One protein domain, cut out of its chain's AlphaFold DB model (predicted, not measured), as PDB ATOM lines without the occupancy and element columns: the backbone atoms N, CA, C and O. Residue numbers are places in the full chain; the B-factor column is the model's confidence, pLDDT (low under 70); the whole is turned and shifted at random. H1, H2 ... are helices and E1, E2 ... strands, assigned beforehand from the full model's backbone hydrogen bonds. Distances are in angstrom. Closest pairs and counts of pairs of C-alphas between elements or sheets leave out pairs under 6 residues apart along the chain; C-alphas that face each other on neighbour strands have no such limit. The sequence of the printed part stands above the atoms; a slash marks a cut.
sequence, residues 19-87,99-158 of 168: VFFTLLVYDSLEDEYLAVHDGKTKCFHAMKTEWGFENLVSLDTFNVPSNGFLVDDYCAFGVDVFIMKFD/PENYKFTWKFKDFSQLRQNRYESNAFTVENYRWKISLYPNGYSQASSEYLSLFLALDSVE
ATOM      1  N   VAL A  19     179.951   3.889 -48.763       91.56
ATOM      2  CA  VAL A  19     179.707   2.448 -48.695       91.56
ATOM      3  C   VAL A  19     179.945   1.821 -50.056       91.56
ATOM      4  O   VAL A  19     179.419   2.284 -51.066       91.56
ATOM      5  N   PHE A  20     180.711   0.742 -50.088       92.31
ATOM      6  CA  PHE A  20     180.670  -0.223 -51.174       92.31
ATOM      7  C   PHE A  20     179.731  -1.351 -50.754       92.31
ATOM      8  O   PHE A  20     179.883  -1.892 -49.662       92.31
ATOM      9  N   PHE A  21     178.747  -1.700 -51.577       94.81
ATOM     10  CA  PHE A  21     177.860  -2.815 -51.262       94.81
ATOM     11  C   PHE A  21     177.558  -3.665 -52.487       94.81
ATOM     12  O   PHE A  21     177.568  -3.180 -53.620       94.81
ATOM     13  N   THR A  22     177.244  -4.931 -52.229       96.56
ATOM     14  CA  THR A  22     176.768  -5.886 -53.229       96.56
ATOM     15  C   THR A  22     175.405  -6.394 -52.805       96.56
ATOM     16  O   THR A  22     175.267  -6.929 -51.712       96.56
ATOM     17  N   LEU A  23     174.397  -6.220 -53.657       98.00
ATOM     18  CA  LEU A  23     173.067  -6.782 -53.446       98.00
ATOM     19  C   LEU A  23     173.033  -8.217 -53.964       98.00
ATOM     20  O   LEU A  23     173.618  -8.522 -54.999       98.00
ATOM     21  N   LEU A  24     172.363  -9.095 -53.228       97.75
ATOM     22  CA  LEU A  24     172.404 -10.533 -53.448       97.75
ATOM     23  C   LEU A  24     170.989 -11.081 -53.659       97.75
ATOM     24  O   LEU A  24     170.082 -10.750 -52.893       97.75
ATOM     25  N   VAL A  25     170.819 -11.961 -54.645       98.00
ATOM     26  CA  VAL A  25     169.621 -12.803 -54.814       98.00
ATOM     27  C   VAL A  25     170.062 -14.254 -54.699       98.00
ATOM     28  O   VAL A  25     170.958 -14.678 -55.422       98.00
ATOM     29  N   TYR A  26     169.494 -14.996 -53.754       97.81
ATOM     30  CA  TYR A  26     169.884 -16.382 -53.504       97.81
ATOM     31  C   TYR A  26     169.293 -17.317 -54.560       97.81
ATOM     32  O   TYR A  26     168.086 -17.284 -54.805       97.81
ATOM     33  N   ASP A  27     170.141 -18.149 -55.149       97.25
ATOM     34  CA  ASP A  27     169.768 -19.263 -56.009       97.25
ATOM     35  C   ASP A  27     169.730 -20.538 -55.159       97.25
ATOM     36  O   ASP A  27     170.756 -21.041 -54.695       97.25
ATOM     37  N   SER A  28     168.524 -21.057 -54.937       95.19
ATOM     38  CA  SER A  28     168.310 -22.230 -54.082       95.19
ATOM     39  C   SER A  28     168.689 -23.554 -54.755       95.19
ATOM     40  O   SER A  28     168.746 -24.573 -54.068       95.19
ATOM     41  N   LEU A  29     168.890 -23.573 -56.079       95.62
ATOM     42  CA  LEU A  29     169.253 -24.782 -56.823       95.62
ATOM     43  C   LEU A  29     170.764 -24.998 -56.822       95.62
ATOM     44  O   LEU A  29     171.216 -26.123 -56.622       95.62
ATOM     45  N   GLU A  30     171.521 -23.918 -57.005       95.31
ATOM     46  CA  GLU A  30     172.986 -23.951 -57.037       95.31
ATOM     47  C   GLU A  30     173.622 -23.709 -55.653       95.31
ATOM     48  O   GLU A  30     174.829 -23.864 -55.509       95.31
ATOM     49  N   ASP A  31     172.821 -23.368 -54.633       95.25
ATOM     50  CA  ASP A  31     173.274 -22.959 -53.288       95.25
ATOM     51  C   ASP A  31     174.251 -21.768 -53.323       95.25
ATOM     52  O   ASP A  31     175.205 -21.665 -52.553       95.25
ATOM     53  N   GLU A  32     173.990 -20.832 -54.235       95.56
ATOM     54  CA  GLU A  32     174.857 -19.694 -54.535       95.56
ATOM     55  C   GLU A  32     174.065 -18.380 -54.551       95.56
ATOM     56  O   GLU A  32     172.845 -18.342 -54.387       95.56
ATOM     57  N   TYR A  33     174.762 -17.254 -54.718       96.00
ATOM     58  CA  TYR A  33     174.123 -15.945 -54.857       96.00
ATOM     59  C   TYR A  33     174.426 -15.316 -56.213       96.00
ATOM     60  O   TYR A  33     175.585 -15.168 -56.602       96.00
ATOM     61  N   LEU A  34     173.386 -14.804 -56.871       97.00
ATOM     62  CA  LEU A  34     173.553 -13.765 -57.877       97.00
ATOM     63  C   LEU A  34     173.974 -12.473 -57.169       97.00
ATOM     64  O   LEU A  34     173.180 -11.853 -56.459       97.00
ATOM     65  N   ALA A  35     175.226 -12.074 -57.377       96.88
ATOM     66  CA  ALA A  35     175.805 -10.853 -56.836       96.88
ATOM     67  C   ALA A  35     175.680  -9.685 -57.824       96.88
ATOM     68  O   ALA A  35     176.176  -9.754 -58.950       96.88
ATOM     69  N   VAL A  36     175.046  -8.593 -57.393       97.06
ATOM     70  CA  VAL A  36     174.831  -7.382 -58.193       97.06
ATOM     71  C   VAL A  36     175.459  -6.177 -57.498       97.06
ATOM     72  O   VAL A  36     175.048  -5.758 -56.416       97.06
ATOM     73  N   HIS A  37     176.459  -5.591 -58.146       94.00
ATOM     74  CA  HIS A  37     177.106  -4.345 -57.745       94.00
ATOM     75  C   HIS A  37     177.547  -3.578 -58.996       94.00
ATOM     76  O   HIS A  37     177.787  -4.173 -60.046       94.00
ATOM     77  N   ASP A  38     177.728  -2.260 -58.904       92.94
ATOM     78  CA  ASP A  38     178.206  -1.442 -60.031       92.94
ATOM     79  C   ASP A  38     179.684  -1.041 -59.913       92.94
ATOM     80  O   ASP A  38     180.186  -0.257 -60.720       92.94
ATOM     81  N   GLY A  39     180.383  -1.576 -58.904       88.94
ATOM     82  CA  GLY A  39     181.795  -1.291 -58.664       88.94
ATOM     83  C   GLY A  39     182.058   0.107 -58.091       88.94
ATOM     84  O   GLY A  39     183.216   0.511 -58.008       88.94
ATOM     85  N   LYS A  40     181.015   0.866 -57.720       90.75
ATOM     86  CA  LYS A  40     181.141   2.250 -57.256       90.75
ATOM     87  C   LYS A  40     180.790   2.377 -55.783       90.75
ATOM     88  O   LYS A  40     179.788   1.847 -55.312       90.75
ATOM     89  N   THR A  41     181.567   3.198 -55.090       91.12
ATOM     90  CA  THR A  41     181.224   3.682 -53.754       91.12
ATOM     91  C   THR A  41     179.973   4.556 -53.811       91.12
ATOM     92  O   THR A  41     179.803   5.372 -54.723       91.12
ATOM     93  N   LYS A  42     179.097   4.395 -52.822       94.31
ATOM     94  CA  LYS A  42     177.854   5.142 -52.647       94.31
ATOM     95  C   LYS A  42     177.953   6.005 -51.401       94.31
ATOM     96  O   LYS A  42     178.244   5.492 -50.327       94.31
ATOM     97  N   CYS A  43     177.710   7.302 -51.555       92.50
ATOM     98  CA  CYS A  43     177.641   8.230 -50.434       92.50
ATOM     99  C   CYS A  43     176.199   8.294 -49.926       92.50
ATOM    100  O   CYS A  43     175.293   8.706 -50.656       92.50
ATOM    101  N   PHE A  44     175.989   7.845 -48.694       92.69
ATOM    102  CA  PHE A  44     174.749   8.007 -47.955       92.69
ATOM    103  C   PHE A  44     174.843   9.265 -47.099       92.69
ATOM    104  O   PHE A  44     175.812   9.446 -46.371       92.69
ATOM    105  N   HIS A  45     173.831  10.120 -47.171       88.56
ATOM    106  CA  HIS A  45     173.736  11.333 -46.361       88.56
ATOM    107  C   HIS A  45     172.267  11.722 -46.180       88.56
ATOM    108  O   HIS A  45     171.383  11.110 -46.782       88.56
ATOM    109  N   ALA A  46     171.989  12.763 -45.394       84.75
ATOM    110  CA  ALA A  46     170.628  13.152 -45.011       84.75
ATOM    111  C   ALA A  46     169.643  13.339 -46.190       84.75
ATOM    112  O   ALA A  46     168.448  13.108 -46.033       84.75
ATOM    113  N   MET A  47     170.123  13.730 -47.379       86.69
ATOM    114  CA  MET A  47     169.281  13.903 -48.576       86.69
ATOM    115  C   MET A  47     169.282  12.687 -49.516       86.69
ATOM    116  O   MET A  47     168.493  12.640 -50.460       86.69
ATOM    117  N   LYS A  48     170.165  11.708 -49.291       92.44
ATOM    118  CA  LYS A  48     170.301  10.502 -50.111       92.44
ATOM    119  C   LYS A  48     170.607   9.306 -49.213       92.44
ATOM    120  O   LYS A  48     171.757   8.923 -49.028       92.44
ATOM    121  N   THR A  49     169.551   8.719 -48.662       93.94
ATOM    122  CA  THR A  49     169.630   7.610 -47.699       93.94
ATOM    123  C   THR A  49     169.429   6.232 -48.328       93.94
ATOM    124  O   THR A  49     169.585   5.231 -47.643       93.94
ATOM    125  N   GLU A  50     169.108   6.150 -49.621       95.12
ATOM    126  CA  GLU A  50     168.862   4.886 -50.325       95.12
ATOM    127  C   GLU A  50     169.654   4.794 -51.631       95.12
ATOM    128  O   GLU A  50     169.628   5.710 -52.466       95.12
ATOM    129  N   TRP A  51     170.299   3.646 -51.833       97.44
ATOM    130  CA  TRP A  51     171.000   3.270 -53.059       97.44
ATOM    131  C   TRP A  51     170.695   1.819 -53.414       97.44
ATOM    132  O   TRP A  51     170.585   0.968 -52.541       97.44
ATOM    133  N   GLY A  52     170.578   1.517 -54.702       96.25
ATOM    134  CA  GLY A  52     170.198   0.183 -55.147       96.25
ATOM    135  C   GLY A  52     170.038   0.096 -56.650       96.25
ATOM    136  O   GLY A  52     170.512   0.967 -57.383       96.25
ATOM    137  N   PHE A  53     169.348  -0.953 -57.083       95.38
ATOM    138  CA  PHE A  53     169.066  -1.221 -58.485       95.38
ATOM    139  C   PHE A  53     167.560  -1.235 -58.711       95.38
ATOM    140  O   PHE A  53     166.842  -2.061 -58.147       95.38
ATOM    141  N   GLU A  54     167.099  -0.334 -59.577       94.75
ATOM    142  CA  GLU A  54     165.714  -0.304 -60.057       94.75
ATOM    143  C   GLU A  54     165.388  -1.566 -60.870       94.75
ATOM    144  O   GLU A  54     164.293  -2.106 -60.767       94.75
ATOM    145  N   ASN A  55     166.368  -2.092 -61.607       94.69
ATOM    146  CA  ASN A  55     166.231  -3.299 -62.418       94.69
ATOM    147  C   ASN A  55     167.243  -4.354 -61.945       94.69
ATOM    148  O   ASN A  55     168.249  -4.583 -62.615       94.69
ATOM    149  N   LEU A  56     167.027  -4.939 -60.761       95.62
ATOM    150  CA  LEU A  56     167.950  -5.930 -60.189       95.62
ATOM    151  C   LEU A  56     167.878  -7.257 -60.954       95.62
ATOM    152  O   LEU A  56     168.895  -7.797 -61.376       95.62
ATOM    153  N   VAL A  57     166.662  -7.777 -61.119       95.81
ATOM    154  CA  VAL A  57     166.381  -9.038 -61.812       95.81
ATOM    155  C   VAL A  57     165.011  -8.921 -62.475       95.81
ATOM    156  O   VAL A  57     164.094  -8.352 -61.884       95.81
ATOM    157  N   SER A  58     164.856  -9.404 -63.709       96.19
ATOM    158  CA  SER A  58     163.544  -9.362 -64.366       96.19
ATOM    159  C   SER A  58     162.585 -10.351 -63.712       96.19
ATOM    160  O   SER A  58     162.995 -11.435 -63.289       96.19
ATOM    161  N   LEU A  59     161.299 -10.015 -63.658       95.62
ATOM    162  CA  LEU A  59     160.280 -10.900 -63.094       95.62
ATOM    163  C   LEU A  59     160.135 -12.193 -63.901       95.62
ATOM    164  O   LEU A  59     159.926 -13.252 -63.314       95.62
ATOM    165  N   ASP A  60     160.342 -12.135 -65.215       95.50
ATOM    166  CA  ASP A  60     160.371 -13.320 -66.079       95.50
ATOM    167  C   ASP A  60     161.545 -14.251 -65.761       95.50
ATOM    168  O   ASP A  60     161.443 -15.458 -65.949       95.50
ATOM    169  N   THR A  61     162.661 -13.720 -65.253       96.50
ATOM    170  CA  THR A  61     163.781 -14.546 -64.781       96.50
ATOM    171  C   THR A  61     163.518 -15.047 -63.363       96.50
ATOM    172  O   THR A  61     163.732 -16.222 -63.081       96.50
ATOM    173  N   PHE A  62     163.043 -14.171 -62.475       96.75
ATOM    174  CA  PHE A  62     162.836 -14.465 -61.057       96.75
ATOM    175  C   PHE A  62     161.787 -15.553 -60.819       96.75
ATOM    176  O   PHE A  62     161.991 -16.444 -60.003       96.75
ATOM    177  N   ASN A  63     160.666 -15.482 -61.542       95.31
ATOM    178  CA  ASN A  63     159.514 -16.358 -61.329       95.31
ATOM    179  C   ASN A  63     159.636 -17.717 -62.035       95.31
ATOM    180  O   ASN A  63     158.736 -18.546 -61.908       95.31
ATOM    181  N   VAL A  64     160.707 -17.954 -62.798       96.00
ATOM    182  CA  VAL A  64     160.954 -19.239 -63.459       96.00
ATOM    183  C   VAL A  64     161.605 -20.193 -62.451       96.00
ATOM    184  O   VAL A  64     162.757 -19.970 -62.077       96.00
ATOM    185  N   PRO A  65     160.932 -21.288 -62.037       93.38
ATOM    186  CA  PRO A  65     161.439 -22.147 -60.964       93.38
ATOM    187  C   PRO A  65     162.805 -22.778 -61.260       93.38
ATOM    188  O   PRO A  65     163.584 -23.009 -60.344       93.38
ATOM    189  N   SER A  66     163.127 -23.027 -62.536       94.81
ATOM    190  CA  SER A  66     164.425 -23.585 -62.944       94.81
ATOM    191  C   SER A  66     165.599 -22.613 -62.804       94.81
ATOM    192  O   SER A  66     166.733 -23.043 -62.972       94.81
ATOM    193  N   ASN A  67     165.342 -21.332 -62.528       96.00
ATOM    194  CA  ASN A  67     166.377 -20.337 -62.241       96.00
ATOM    195  C   ASN A  67     166.673 -20.221 -60.733       96.00
ATOM    196  O   ASN A  67     167.489 -19.400 -60.344       96.00
ATOM    197  N   GLY A  68     165.957 -20.961 -59.876       97.06
ATOM    198  CA  GLY A  68     166.280 -21.122 -58.453       97.06
ATOM    199  C   GLY A  68     166.048 -19.924 -57.525       97.06
ATOM    200  O   GLY A  68     166.113 -20.093 -56.306       97.06
ATOM    201  N   PHE A  69     165.719 -18.741 -58.055       97.44
ATOM    202  CA  PHE A  69     165.493 -17.529 -57.251       97.44
ATOM    203  C   PHE A  69     164.190 -17.542 -56.436       97.44
ATOM    204  O   PHE A  69     164.129 -16.943 -55.360       97.44
ATOM    205  N   LEU A  70     163.152 -18.214 -56.944       97.38
ATOM    206  CA  LEU A  70     161.870 -18.407 -56.270       97.38
ATOM    207  C   LEU A  70     161.451 -19.878 -56.388       97.38
ATOM    208  O   LEU A  70     161.014 -20.326 -57.448       97.38
ATOM    209  N   VAL A  71     161.577 -20.629 -55.293       96.12
ATOM    210  CA  VAL A  71     161.265 -22.067 -55.229       96.12
ATOM    211  C   VAL A  71     160.293 -22.312 -54.085       96.12
ATOM    212  O   VAL A  71     160.516 -21.842 -52.975       96.12
ATOM    213  N   ASP A  72     159.191 -23.018 -54.352       94.31
ATOM    214  CA  ASP A  72     158.118 -23.273 -53.376       94.31
ATOM    215  C   ASP A  72     157.581 -22.002 -52.686       94.31
ATOM    216  O   ASP A  72     157.158 -22.027 -51.532       94.31
ATOM    217  N   ASP A  73     157.595 -20.878 -53.408       95.25
ATOM    218  CA  ASP A  73     157.234 -19.542 -52.911       95.25
ATOM    219  C   ASP A  73     158.169 -18.985 -51.812       95.25
ATOM    220  O   ASP A  73     157.822 -18.057 -51.073       95.25
ATOM    221  N   TYR A  74     159.375 -19.549 -51.717       96.06
ATOM    222  CA  TYR A  74     160.484 -19.058 -50.911       96.06
ATOM    223  C   TYR A  74     161.530 -18.385 -51.793       96.06
ATOM    224  O   TYR A  74     161.910 -18.893 -52.848       96.06
ATOM    225  N   CYS A  75     162.042 -17.259 -51.317       97.31
ATOM    226  CA  CYS A  75     163.189 -16.579 -51.901       97.31
ATOM    227  C   CYS A  75     164.016 -15.925 -50.793       97.31
ATOM    228  O   CYS A  75     163.552 -15.743 -49.659       97.31
ATOM    229  N   ALA A  76     165.258 -15.568 -51.099       97.75
ATOM    230  CA  ALA A  76     166.089 -14.819 -50.172       97.75
ATOM    231  C   ALA A  76     166.880 -13.737 -50.897       97.75
ATOM    232  O   ALA A  76     167.451 -13.954 -51.965       97.75
ATOM    233  N   PHE A  77     166.928 -12.573 -50.266       98.12
ATOM    234  CA  PHE A  77     167.739 -11.444 -50.683       98.12
ATOM    235  C   PHE A  77     168.842 -11.228 -49.661       98.12
ATOM    236  O   PHE A  77     168.737 -11.646 -48.508       98.12
ATOM    237  N   GLY A  78     169.906 -10.555 -50.054       97.06
ATOM    238  CA  GLY A  78     170.961 -10.203 -49.126       97.06
ATOM    239  C   GLY A  78     171.732  -8.980 -49.560       97.06
ATOM    240  O   GLY A  78     171.493  -8.404 -50.622       97.06
ATOM    241  N   VAL A  79     172.661  -8.592 -48.704       97.69
ATOM    242  CA  VAL A  79     173.608  -7.530 -48.984       97.69
ATOM    243  C   VAL A  79     174.918  -7.814 -48.273       97.69
ATOM    244  O   VAL A  79     174.925  -8.189 -47.102       97.69
ATOM    245  N   ASP A  80     176.004  -7.607 -48.998       95.25
ATOM    246  CA  ASP A  80     177.351  -7.491 -48.459       95.25
ATOM    247  C   ASP A  80     177.675  -6.001 -48.360       95.25
ATOM    248  O   ASP A  80     177.601  -5.286 -49.365       95.25
ATOM    249  N   VAL A  81     177.981  -5.515 -47.156       93.44
ATOM    250  CA  VAL A  81     178.222  -4.093 -46.876       93.44
ATOM    251  C   VAL A  81     179.665  -3.886 -46.448       93.44
ATOM    252  O   VAL A  81     180.139  -4.484 -45.482       93.44
ATOM    253  N   PHE A  82     180.333  -2.956 -47.125       90.44
ATOM    254  CA  PHE A  82     181.669  -2.506 -46.785       90.44
ATOM    255  C   PHE A  82     181.714  -0.982 -46.608       90.44
ATOM    256  O   PHE A  82     181.526  -0.213 -47.552       90.44
ATOM    257  N   ILE A  83     181.962  -0.536 -45.374       88.25
ATOM    258  CA  ILE A  83     182.016   0.889 -45.028       88.25
ATOM    259  C   ILE A  83     183.423   1.435 -45.275       88.25
ATOM    260  O   ILE A  83     184.403   0.997 -44.672       88.25
ATOM    261  N   MET A  84     183.504   2.445 -46.137       85.00
ATOM    262  CA  MET A  84     184.739   3.118 -46.517       85.00
ATOM    263  C   MET A  84     185.060   4.224 -45.511       85.00
ATOM    264  O   MET A  84     184.368   5.241 -45.442       85.00
ATOM    265  N   LYS A  85     186.142   4.048 -44.753       79.19
ATOM    266  CA  LYS A  85     186.712   5.089 -43.886       79.19
ATOM    267  C   LYS A  85     187.902   5.713 -44.614       79.19
ATOM    268  O   LYS A  85     188.756   4.976 -45.099       79.19
ATOM    269  N   PHE A  86     187.956   7.038 -44.697       71.12
ATOM    270  CA  PHE A  86     189.087   7.762 -45.280       71.12
ATOM    271  C   PHE A  86     189.883   8.461 -44.183       71.12
ATOM    272  O   PHE A  86     189.316   8.906 -43.184       71.12
ATOM    273  N   ASP A  87     191.195   8.558 -44.360       64.62
ATOM    274  CA  ASP A  87     192.014   9.440 -43.550       64.62
ATOM    275  C   ASP A  87     191.794  10.889 -44.012       64.62
ATOM    276  O   ASP A  87     191.279  11.148 -45.103       64.62
ATOM    277  N   PRO A  99     188.826  -5.552 -43.846       52.69
ATOM    278  CA  PRO A  99     187.490  -5.150 -43.494       52.69
ATOM    279  C   PRO A  99     186.607  -6.385 -43.437       52.69
ATOM    280  O   PRO A  99     186.516  -7.133 -44.412       52.69
ATOM    281  N   GLU A 100     185.993  -6.620 -42.282       62.03
ATOM    282  CA  GLU A 100     184.970  -7.645 -42.175       62.03
ATOM    283  C   GLU A 100     183.855  -7.263 -43.153       62.03
ATOM    284  O   GLU A 100     183.265  -6.186 -43.067       62.03
ATOM    285  N   ASN A 101     183.638  -8.104 -44.163       68.88
ATOM    286  CA  ASN A 101     182.500  -7.954 -45.052       68.88
ATOM    287  C   ASN A 101     181.256  -8.358 -44.260       68.88
ATOM    288  O   ASN A 101     181.139  -9.508 -43.827       68.88
ATOM    289  N   TYR A 102     180.348  -7.414 -44.043       87.50
ATOM    290  CA  TYR A 102     179.144  -7.671 -43.273       87.50
ATOM    291  C   TYR A 102     178.048  -8.169 -44.206       87.50
ATOM    292  O   TYR A 102     177.441  -7.389 -44.941       87.50
ATOM    293  N   LYS A 103     177.798  -9.481 -44.158       93.12
ATOM    294  CA  LYS A 103     176.734 -10.135 -44.918       93.12
ATOM    295  C   LYS A 103     175.443 -10.190 -44.114       93.12
ATOM    296  O   LYS A 103     175.398 -10.774 -43.030       93.12
ATOM    297  N   PHE A 104     174.372  -9.649 -44.678       96.06
ATOM    298  CA  PHE A 104     173.016  -9.784 -44.160       96.06
ATOM    299  C   PHE A 104     172.136 -10.526 -45.168       96.06
ATOM    300  O   PHE A 104     172.190 -10.258 -46.368       96.06
ATOM    301  N   THR A 105     171.303 -11.446 -44.682       96.81
ATOM    302  CA  THR A 105     170.363 -12.219 -45.505       96.81
ATOM    303  C   THR A 105     168.950 -12.067 -44.965       96.81
ATOM    304  O   THR A 105     168.682 -12.293 -43.785       96.81
ATOM    305  N   TRP A 106     168.028 -11.749 -45.863       97.69
ATOM    306  CA  TRP A 106     166.611 -11.596 -45.611       97.69
ATOM    307  C   TRP A 106     165.820 -12.633 -46.404       97.69
ATOM    308  O   TRP A 106     165.768 -12.603 -47.632       97.69
ATOM    309  N   LYS A 107     165.213 -13.574 -45.681       96.38
ATOM    310  CA  LYS A 107     164.425 -14.666 -46.258       96.38
ATOM    311  C   LYS A 107     162.947 -14.307 -46.272       96.38
ATOM    312  O   LYS A 107     162.423 -13.805 -45.276       96.38
ATOM    313  N   PHE A 108     162.286 -14.644 -47.367       92.50
ATOM    314  CA  PHE A 108     160.848 -14.548 -47.532       92.50
ATOM    315  C   PHE A 108     160.223 -15.925 -47.679       92.50
ATOM    316  O   PHE A 108     160.802 -16.851 -48.246       92.50
ATOM    317  N   LYS A 109     158.999 -16.006 -47.180       92.62
ATOM    318  CA  LYS A 109     158.038 -17.046 -47.499       92.62
ATOM    319  C   LYS A 109     156.799 -16.356 -48.058       92.62
ATOM    320  O   LYS A 109     156.525 -15.216 -47.676       92.62
ATOM    321  N   ASP A 110     156.060 -17.060 -48.904       94.62
ATOM    322  CA  ASP A 110     154.785 -16.610 -49.446       94.62
ATOM    323  C   ASP A 110     154.956 -15.353 -50.330       94.62
ATOM    324  O   ASP A 110     154.161 -14.411 -50.266       94.62
ATOM    325  N   PHE A 111     156.027 -15.301 -51.138       94.19
ATOM    326  CA  PHE A 111     156.362 -14.142 -51.982       94.19
ATOM    327  C   PHE A 111     155.217 -13.768 -52.939       94.19
ATOM    328  O   PHE A 111     154.900 -12.593 -53.127       94.19
ATOM    329  N   SER A 112     154.523 -14.763 -53.486       91.75
ATOM    330  CA  SER A 112     153.354 -14.591 -54.352       91.75
ATOM    331  C   SER A 112     152.178 -13.885 -53.658       91.75
ATOM    332  O   SER A 112     151.270 -13.362 -54.320       91.75
ATOM    333  N   GLN A 113     152.171 -13.836 -52.322       93.88
ATOM    334  CA  GLN A 113     151.144 -13.174 -51.522       93.88
ATOM    335  C   GLN A 113     151.460 -11.705 -51.229       93.88
ATOM    336  O   GLN A 113     150.598 -11.001 -50.700       93.88
ATOM    337  N   LEU A 114     152.639 -11.201 -51.605       92.44
ATOM    338  CA  LEU A 114     152.971  -9.790 -51.449       92.44
ATOM    339  C   LEU A 114     151.994  -8.919 -52.277       92.44
ATOM    340  O   LEU A 114     151.730  -9.171 -53.453       92.44
ATOM    341  N   ARG A 115     151.401  -7.900 -51.638       90.88
ATOM    342  CA  ARG A 115     150.438  -6.949 -52.241       90.88
ATOM    343  C   ARG A 115     150.886  -5.488 -52.238       90.88
ATOM    344  O   ARG A 115     150.400  -4.705 -53.042       90.88
ATOM    345  N   GLN A 116     151.766  -5.111 -51.316       92.56
ATOM    346  CA  GLN A 116     152.314  -3.760 -51.214       92.56
ATOM    347  C   GLN A 116     153.401  -3.519 -52.265       92.56
ATOM    348  O   GLN A 116     154.038  -4.457 -52.743       92.56
ATOM    349  N   ASN A 117     153.645  -2.248 -52.578       92.25
ATOM    350  CA  ASN A 117     154.683  -1.857 -53.535       92.25
ATOM    351  C   ASN A 117     156.098  -1.937 -52.947       92.25
ATOM    352  O   ASN A 117     157.050  -2.082 -53.702       92.25
ATOM    353  N   ARG A 118     156.236  -1.827 -51.620       95.06
ATOM    354  CA  ARG A 118     157.514  -1.792 -50.900       95.06
ATOM    355  C   ARG A 118     157.433  -2.664 -49.651       95.06
ATOM    356  O   ARG A 118     156.431  -2.615 -48.940       95.06
ATOM    357  N   TYR A 119     158.503  -3.397 -49.375       96.56
ATOM    358  CA  TYR A 119     158.732  -4.130 -48.130       96.56
ATOM    359  C   TYR A 119     160.116  -3.797 -47.594       96.56
ATOM    360  O   TYR A 119     161.045  -3.602 -48.372       96.56
ATOM    361  N   GLU A 120     160.262  -3.785 -46.273       96.81
ATOM    362  CA  GLU A 120     161.543  -3.548 -45.610       96.81
ATOM    363  C   GLU A 120     161.938  -4.744 -44.751       96.81
ATOM    364  O   GLU A 120     161.088  -5.371 -44.111       96.81
ATOM    365  N   SER A 121     163.235  -5.042 -44.715       97.00
ATOM    366  CA  SER A 121     163.786  -5.996 -43.762       97.00
ATOM    367  C   SER A 121     163.725  -5.446 -42.336       97.00
ATOM    368  O   SER A 121     163.583  -4.243 -42.102       97.00
ATOM    369  N   ASN A 122     163.946  -6.325 -41.356       95.31
ATOM    370  CA  ASN A 122     164.387  -5.860 -40.043       95.31
ATOM    371  C   ASN A 122     165.681  -5.048 -40.199       95.31
ATOM    372  O   ASN A 122     166.504  -5.350 -41.071       95.31
ATOM    373  N   ALA A 123     165.849  -4.036 -39.349       95.06
ATOM    374  CA  ALA A 123     167.082  -3.269 -39.318       95.06
ATOM    375  C   ALA A 123     168.247  -4.144 -38.832       95.06
ATOM    376  O   ALA A 123     168.077  -4.967 -37.929       95.06
ATOM    377  N   PHE A 124     169.423  -3.939 -39.414       94.25
ATOM    378  CA  PHE A 124     170.672  -4.573 -39.003       94.25
ATOM    379  C   PHE A 124     171.774  -3.521 -38.886       94.25
ATOM    380  O   PHE A 124     171.803  -2.555 -39.647       94.25
ATOM    381  N   THR A 125     172.671  -3.697 -37.920       91.50
ATOM    382  CA  THR A 125     173.743  -2.736 -37.656       91.50
ATOM    383  C   THR A 125     175.042  -3.238 -38.265       91.50
ATOM    384  O   THR A 125     175.453  -4.371 -38.020       91.50
ATOM    385  N   VAL A 126     175.687  -2.381 -39.052       89.50
ATOM    386  CA  VAL A 126     177.051  -2.588 -39.539       89.50
ATOM    387  C   VAL A 126     177.904  -1.464 -38.981       89.50
ATOM    388  O   VAL A 126     177.643  -0.292 -39.264       89.50
ATOM    389  N   GLU A 127     178.897  -1.826 -38.169       84.81
ATOM    390  CA  GLU A 127     179.646  -0.892 -37.321       84.81
ATOM    391  C   GLU A 127     178.698  -0.125 -36.374       84.81
ATOM    392  O   GLU A 127     178.250  -0.673 -35.373       84.81
ATOM    393  N   ASN A 128     178.367   1.125 -36.695       85.38
ATOM    394  CA  ASN A 128     177.480   2.014 -35.937       85.38
ATOM    395  C   ASN A 128     176.329   2.569 -36.793       85.38
ATOM    396  O   ASN A 128     175.628   3.492 -36.382       85.38
ATOM    397  N   TYR A 129     176.142   2.030 -37.997       88.94
ATOM    398  CA  TYR A 129     175.106   2.456 -38.928       88.94
ATOM    399  C   TYR A 129     174.038   1.375 -39.022       88.94
ATOM    400  O   TYR A 129     174.352   0.200 -39.235       88.94
ATOM    401  N   ARG A 130     172.776   1.767 -38.858       93.19
ATOM    402  CA  ARG A 130     171.625   0.885 -39.030       93.19
ATOM    403  C   ARG A 130     171.156   0.932 -40.465       93.19
ATOM    404  O   ARG A 130     170.910   1.999 -41.020       93.19
ATOM    405  N   TRP A 131     170.975  -0.248 -41.024       95.50
ATOM    406  CA  TRP A 131     170.612  -0.455 -42.409       95.50
ATOM    407  C   TRP A 131     169.351  -1.294 -42.517       95.50
ATOM    408  O   TRP A 131     169.033  -2.090 -41.632       95.50
ATOM    409  N   LYS A 132     168.658  -1.148 -43.640       97.56
ATOM    410  CA  LYS A 132     167.571  -2.027 -44.070       97.56
ATOM    411  C   LYS A 132     167.731  -2.354 -45.545       97.56
ATOM    412  O   LYS A 132     168.291  -1.568 -46.307       97.56
ATOM    413  N   ILE A 133     167.195  -3.498 -45.948       97.81
ATOM    414  CA  ILE A 133     166.945  -3.794 -47.355       97.81
ATOM    415  C   ILE A 133     165.512  -3.368 -47.676       97.81
ATOM    416  O   ILE A 133     164.581  -3.778 -46.981       97.81
ATOM    417  N   SER A 134     165.340  -2.590 -48.740       97.25
ATOM    418  CA  SER A 134     164.040  -2.212 -49.296       97.25
ATOM    419  C   SER A 134     163.804  -2.976 -50.594       97.25
ATOM    420  O   SER A 134     164.550  -2.819 -51.560       97.25
ATOM    421  N   LEU A 135     162.762  -3.802 -50.612       97.25
ATOM    422  CA  LEU A 135     162.338  -4.611 -51.750       97.25
ATOM    423  C   LEU A 135     161.107  -3.989 -52.410       97.25
ATOM    424  O   LEU A 135     160.119  -3.705 -51.730       97.25
ATOM    425  N   TYR A 136     161.139  -3.880 -53.736       96.56
ATOM    426  CA  TYR A 136     159.986  -3.544 -54.567       96.56
ATOM    427  C   TYR A 136     159.692  -4.729 -55.498       96.56
ATOM    428  O   TYR A 136     160.353  -4.875 -56.529       96.56
ATOM    429  N   PRO A 137     158.728  -5.605 -55.142       94.69
ATOM    430  CA  PRO A 137     158.470  -6.842 -55.885       94.69
ATOM    431  C   PRO A 137     157.978  -6.625 -57.317       94.69
ATOM    432  O   PRO A 137     158.092  -7.528 -58.128       94.69
ATOM    433  N   ASN A 138     157.420  -5.447 -57.614       92.25
ATOM    434  CA  ASN A 138     156.855  -5.088 -58.919       92.25
ATOM    435  C   ASN A 138     157.479  -3.789 -59.452       92.25
ATOM    436  O   ASN A 138     156.780  -2.953 -60.024       92.25
ATOM    437  N   GLY A 139     158.770  -3.585 -59.187       90.75
ATOM    438  CA  GLY A 139     159.518  -2.450 -59.707       90.75
ATOM    439  C   GLY A 139     159.481  -1.179 -58.869       90.75
ATOM    440  O   GLY A 139     158.559  -0.914 -58.095       90.75
ATOM    441  N   TYR A 140     160.500  -0.353 -59.079       86.25
ATOM    442  CA  TYR A 140     160.628   0.994 -58.549       86.25
ATOM    443  C   TYR A 140     160.330   2.005 -59.658       86.25
ATOM    444  O   TYR A 140     161.109   2.154 -60.594       86.25
ATOM    445  N   SER A 141     159.213   2.729 -59.540       80.50
ATOM    446  CA  SER A 141     158.659   3.619 -60.581       80.50
ATOM    447  C   SER A 141     158.042   2.896 -61.794       80.50
ATOM    448  O   SER A 141     158.121   1.678 -61.934       80.50
ATOM    449  N   GLN A 142     157.383   3.657 -62.677       68.25
ATOM    450  CA  GLN A 142     156.657   3.112 -63.836       68.25
ATOM    451  C   GLN A 142     157.564   2.417 -64.862       68.25
ATOM    452  O   GLN A 142     157.082   1.566 -65.600       68.25
ATOM    453  N   ALA A 143     158.851   2.765 -64.922       66.12
ATOM    454  CA  ALA A 143     159.783   2.182 -65.888       66.12
ATOM    455  C   ALA A 143     160.295   0.786 -65.484       66.12
ATOM    456  O   ALA A 143     160.874   0.097 -66.319       66.12
ATOM    457  N   SER A 144     160.079   0.365 -64.234       77.31
ATOM    458  CA  SER A 144     160.668  -0.859 -63.678       77.31
ATOM    459  C   SER A 144     159.646  -1.938 -63.337       77.31
ATOM    460  O   SER A 144     160.013  -2.914 -62.698       77.31
ATOM    461  N   SER A 145     158.381  -1.819 -63.762       86.25
ATOM    462  CA  SER A 145     157.315  -2.758 -63.367       86.25
ATOM    463  C   SER A 145     157.536  -4.218 -63.786       86.25
ATOM    464  O   SER A 145     156.862  -5.110 -63.286       86.25
ATOM    465  N   GLU A 146     158.464  -4.460 -64.711       92.31
ATOM    466  CA  GLU A 146     158.855  -5.790 -65.200       92.31
ATOM    467  C   GLU A 146     160.056  -6.377 -64.439       92.31
ATOM    468  O   GLU A 146     160.509  -7.487 -64.730       92.31
ATOM    469  N   TYR A 147     160.592  -5.637 -63.469       95.12
ATOM    470  CA  TYR A 147     161.778  -5.996 -62.711       95.12
ATOM    471  C   TYR A 147     161.501  -5.953 -61.214       95.12
ATOM    472  O   TYR A 147     160.732  -5.141 -60.708       95.12
ATOM    473  N   LEU A 148     162.192  -6.816 -60.487       95.62
ATOM    474  CA  LEU A 148     162.354  -6.684 -59.055       95.62
ATOM    475  C   LEU A 148     163.404  -5.602 -58.788       95.62
ATOM    476  O   LEU A 148     164.486  -5.619 -59.385       95.62
ATOM    477  N   SER A 149     163.101  -4.681 -57.877       97.00
ATOM    478  CA  SER A 149     164.052  -3.659 -57.432       97.00
ATOM    479  C   SER A 149     164.453  -3.888 -55.986       97.00
ATOM    480  O   SER A 149     163.630  -4.273 -55.150       97.00
ATOM    481  N   LEU A 150     165.715  -3.609 -55.676       97.44
ATOM    482  CA  LEU A 150     166.266  -3.817 -54.344       97.44
ATOM    483  C   LEU A 150     167.236  -2.696 -53.997       97.44
ATOM    484  O   LEU A 150     168.060  -2.293 -54.823       97.44
ATOM    485  N   PHE A 151     167.129  -2.200 -52.771       97.62
ATOM    486  CA  PHE A 151     167.910  -1.076 -52.276       97.62
ATOM    487  C   PHE A 151     168.445  -1.361 -50.882       97.62
ATOM    488  O   PHE A 151     167.783  -1.997 -50.066       97.62
ATOM    489  N   LEU A 152     169.637  -0.840 -50.613       98.00
ATOM    490  CA  LEU A 152     170.159  -0.646 -49.274       98.00
ATOM    491  C   LEU A 152     169.739   0.749 -48.796       98.00
ATOM    492  O   LEU A 152     169.969   1.744 -49.491       98.00
ATOM    493  N   ALA A 153     169.131   0.811 -47.616       96.69
ATOM    494  CA  ALA A 153     168.658   2.031 -46.979       96.69
ATOM    495  C   ALA A 153     169.402   2.269 -45.663       96.69
ATOM    496  O   ALA A 153     169.483   1.361 -44.835       96.69
ATOM    497  N   LEU A 154     169.908   3.484 -45.458       94.06
ATOM    498  CA  LEU A 154     170.386   3.956 -44.162       94.06
ATOM    499  C   LEU A 154     169.169   4.357 -43.312       94.06
ATOM    500  O   LEU A 154     168.435   5.273 -43.679       94.06
ATOM    501  N   ASP A 155     168.955   3.653 -42.200       89.62
ATOM    502  CA  ASP A 155     167.834   3.851 -41.267       89.62
ATOM    503  C   ASP A 155     168.180   4.933 -40.235       89.62
ATOM    504  O   ASP A 155     167.469   5.926 -40.096       89.62
ATOM    505  N   SER A 156     169.304   4.764 -39.535       82.75
ATOM    506  CA  SER A 156     169.823   5.733 -38.566       82.75
ATOM    507  C   SER A 156     171.268   5.411 -38.170       82.75
ATOM    508  O   SER A 156     171.845   4.413 -38.604       82.75
ATOM    509  N   VAL A 157     171.870   6.263 -37.341       78.19
ATOM    510  CA  VAL A 157     173.154   5.990 -36.682       78.19
ATOM    511  C   VAL A 157     172.881   5.611 -35.236       78.19
ATOM    512  O   VAL A 157     172.129   6.303 -34.553       78.19
ATOM    513  N   GLU A 158     173.486   4.525 -34.764       71.94
ATOM    514  CA  GLU A 158     173.502   4.228 -33.334       71.94
ATOM    515  C   GLU A 158     174.596   5.070 -32.677       71.94
ATOM    516  O   GLU A 158     175.787   4.912 -32.957       71.94
TER     517      GLU A 158
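Overview. This is residues 19 to 87 and 99 to 158 of the 168 residues of an uncharacterized protein of Cucumis sativus (UniProt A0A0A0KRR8). Two strongly twisted four-stranded sheets lie face to face as a sandwich, their strands crossed at 39 degrees. One sheet runs E2 E1 E5 E6 and the other E4 E9 E8 E7, both antiparallel, while the short helix H1 only grazes the second. The printed part has 129 residues, with nine named strands and one named helix in the order E1 E2 E3 E4 H1 E5 E6 E7 E8 E9, and its class is mostly strand. It is compact, with a radius of gyration of the C-alphas of 14.6 A and spans of 47 by 32 by 25 A.

Arrangement. Begin at E1, residues 19 to 27, an inner strand. It forms a hairpin with edge strand E2, residues 32 to 36; look for N 25 and O 34, 3.0 A apart. Its other neighbour is E5, residues 74 to 84, with N 22 and O 80 at 2.9 A. Beside E5 is edge strand E6, residues 102 to 109, with N 106 and O 77 at 2.7 A. E3, residues 42 to 44, pairs with no named strand; its closest C-alphas to E1 are Lys 42 and Val 19, 5.1 A. In the second sheet, edge strand E4, residues 50 to 58, neighbours E9, residues 147 to 157, with N 53 and O 150 at 2.9 A. E7, residues 124 to 126, E8, residues 129 to 136, and E9 form a meander, each strand the antiparallel neighbour of the one before; find N 131 and O 124 at 2.8 A, and N 134 and O 151 at 2.8 A. Between the sheets, the closest C-alphas of E1 and E9 are Leu 23 and Leu 150, 7.5 A. E6 and E8 are near each other, with 6 pairs of C-alphas within 10 A. H1, residues 59 to 62, comes closest to E9 at the C-alphas of Leu 59 and Tyr 147, 5.1 A; it is too short for an O i to N i+4 pair, and its one O i to N i+3 pair is within hydrogen-bond range.

Along the chain. Find C-alpha 19 at (179.707, 2.448, -48.695); from there E1 runs 25.0 A. E4 spans 20.7 A, E5 33.2 A, E6 23.5 A and E8 22.6 A. E9 runs 30.8 A to C-alpha 157 at (173.154, 5.990, -36.682).

Size, cuts and confidence. The C-alphas of Asp 72 and Asp 87 are the two farthest apart, 48.1 A. Residues 88 to 98 are not printed, and C-alphas 87 and 99 stand 15.3 A apart across the cut. The links H1 to E5 and E6 to E7 are long. Look for pLDDT under 70 at residues 87, 99 to 101 and 142 to 143.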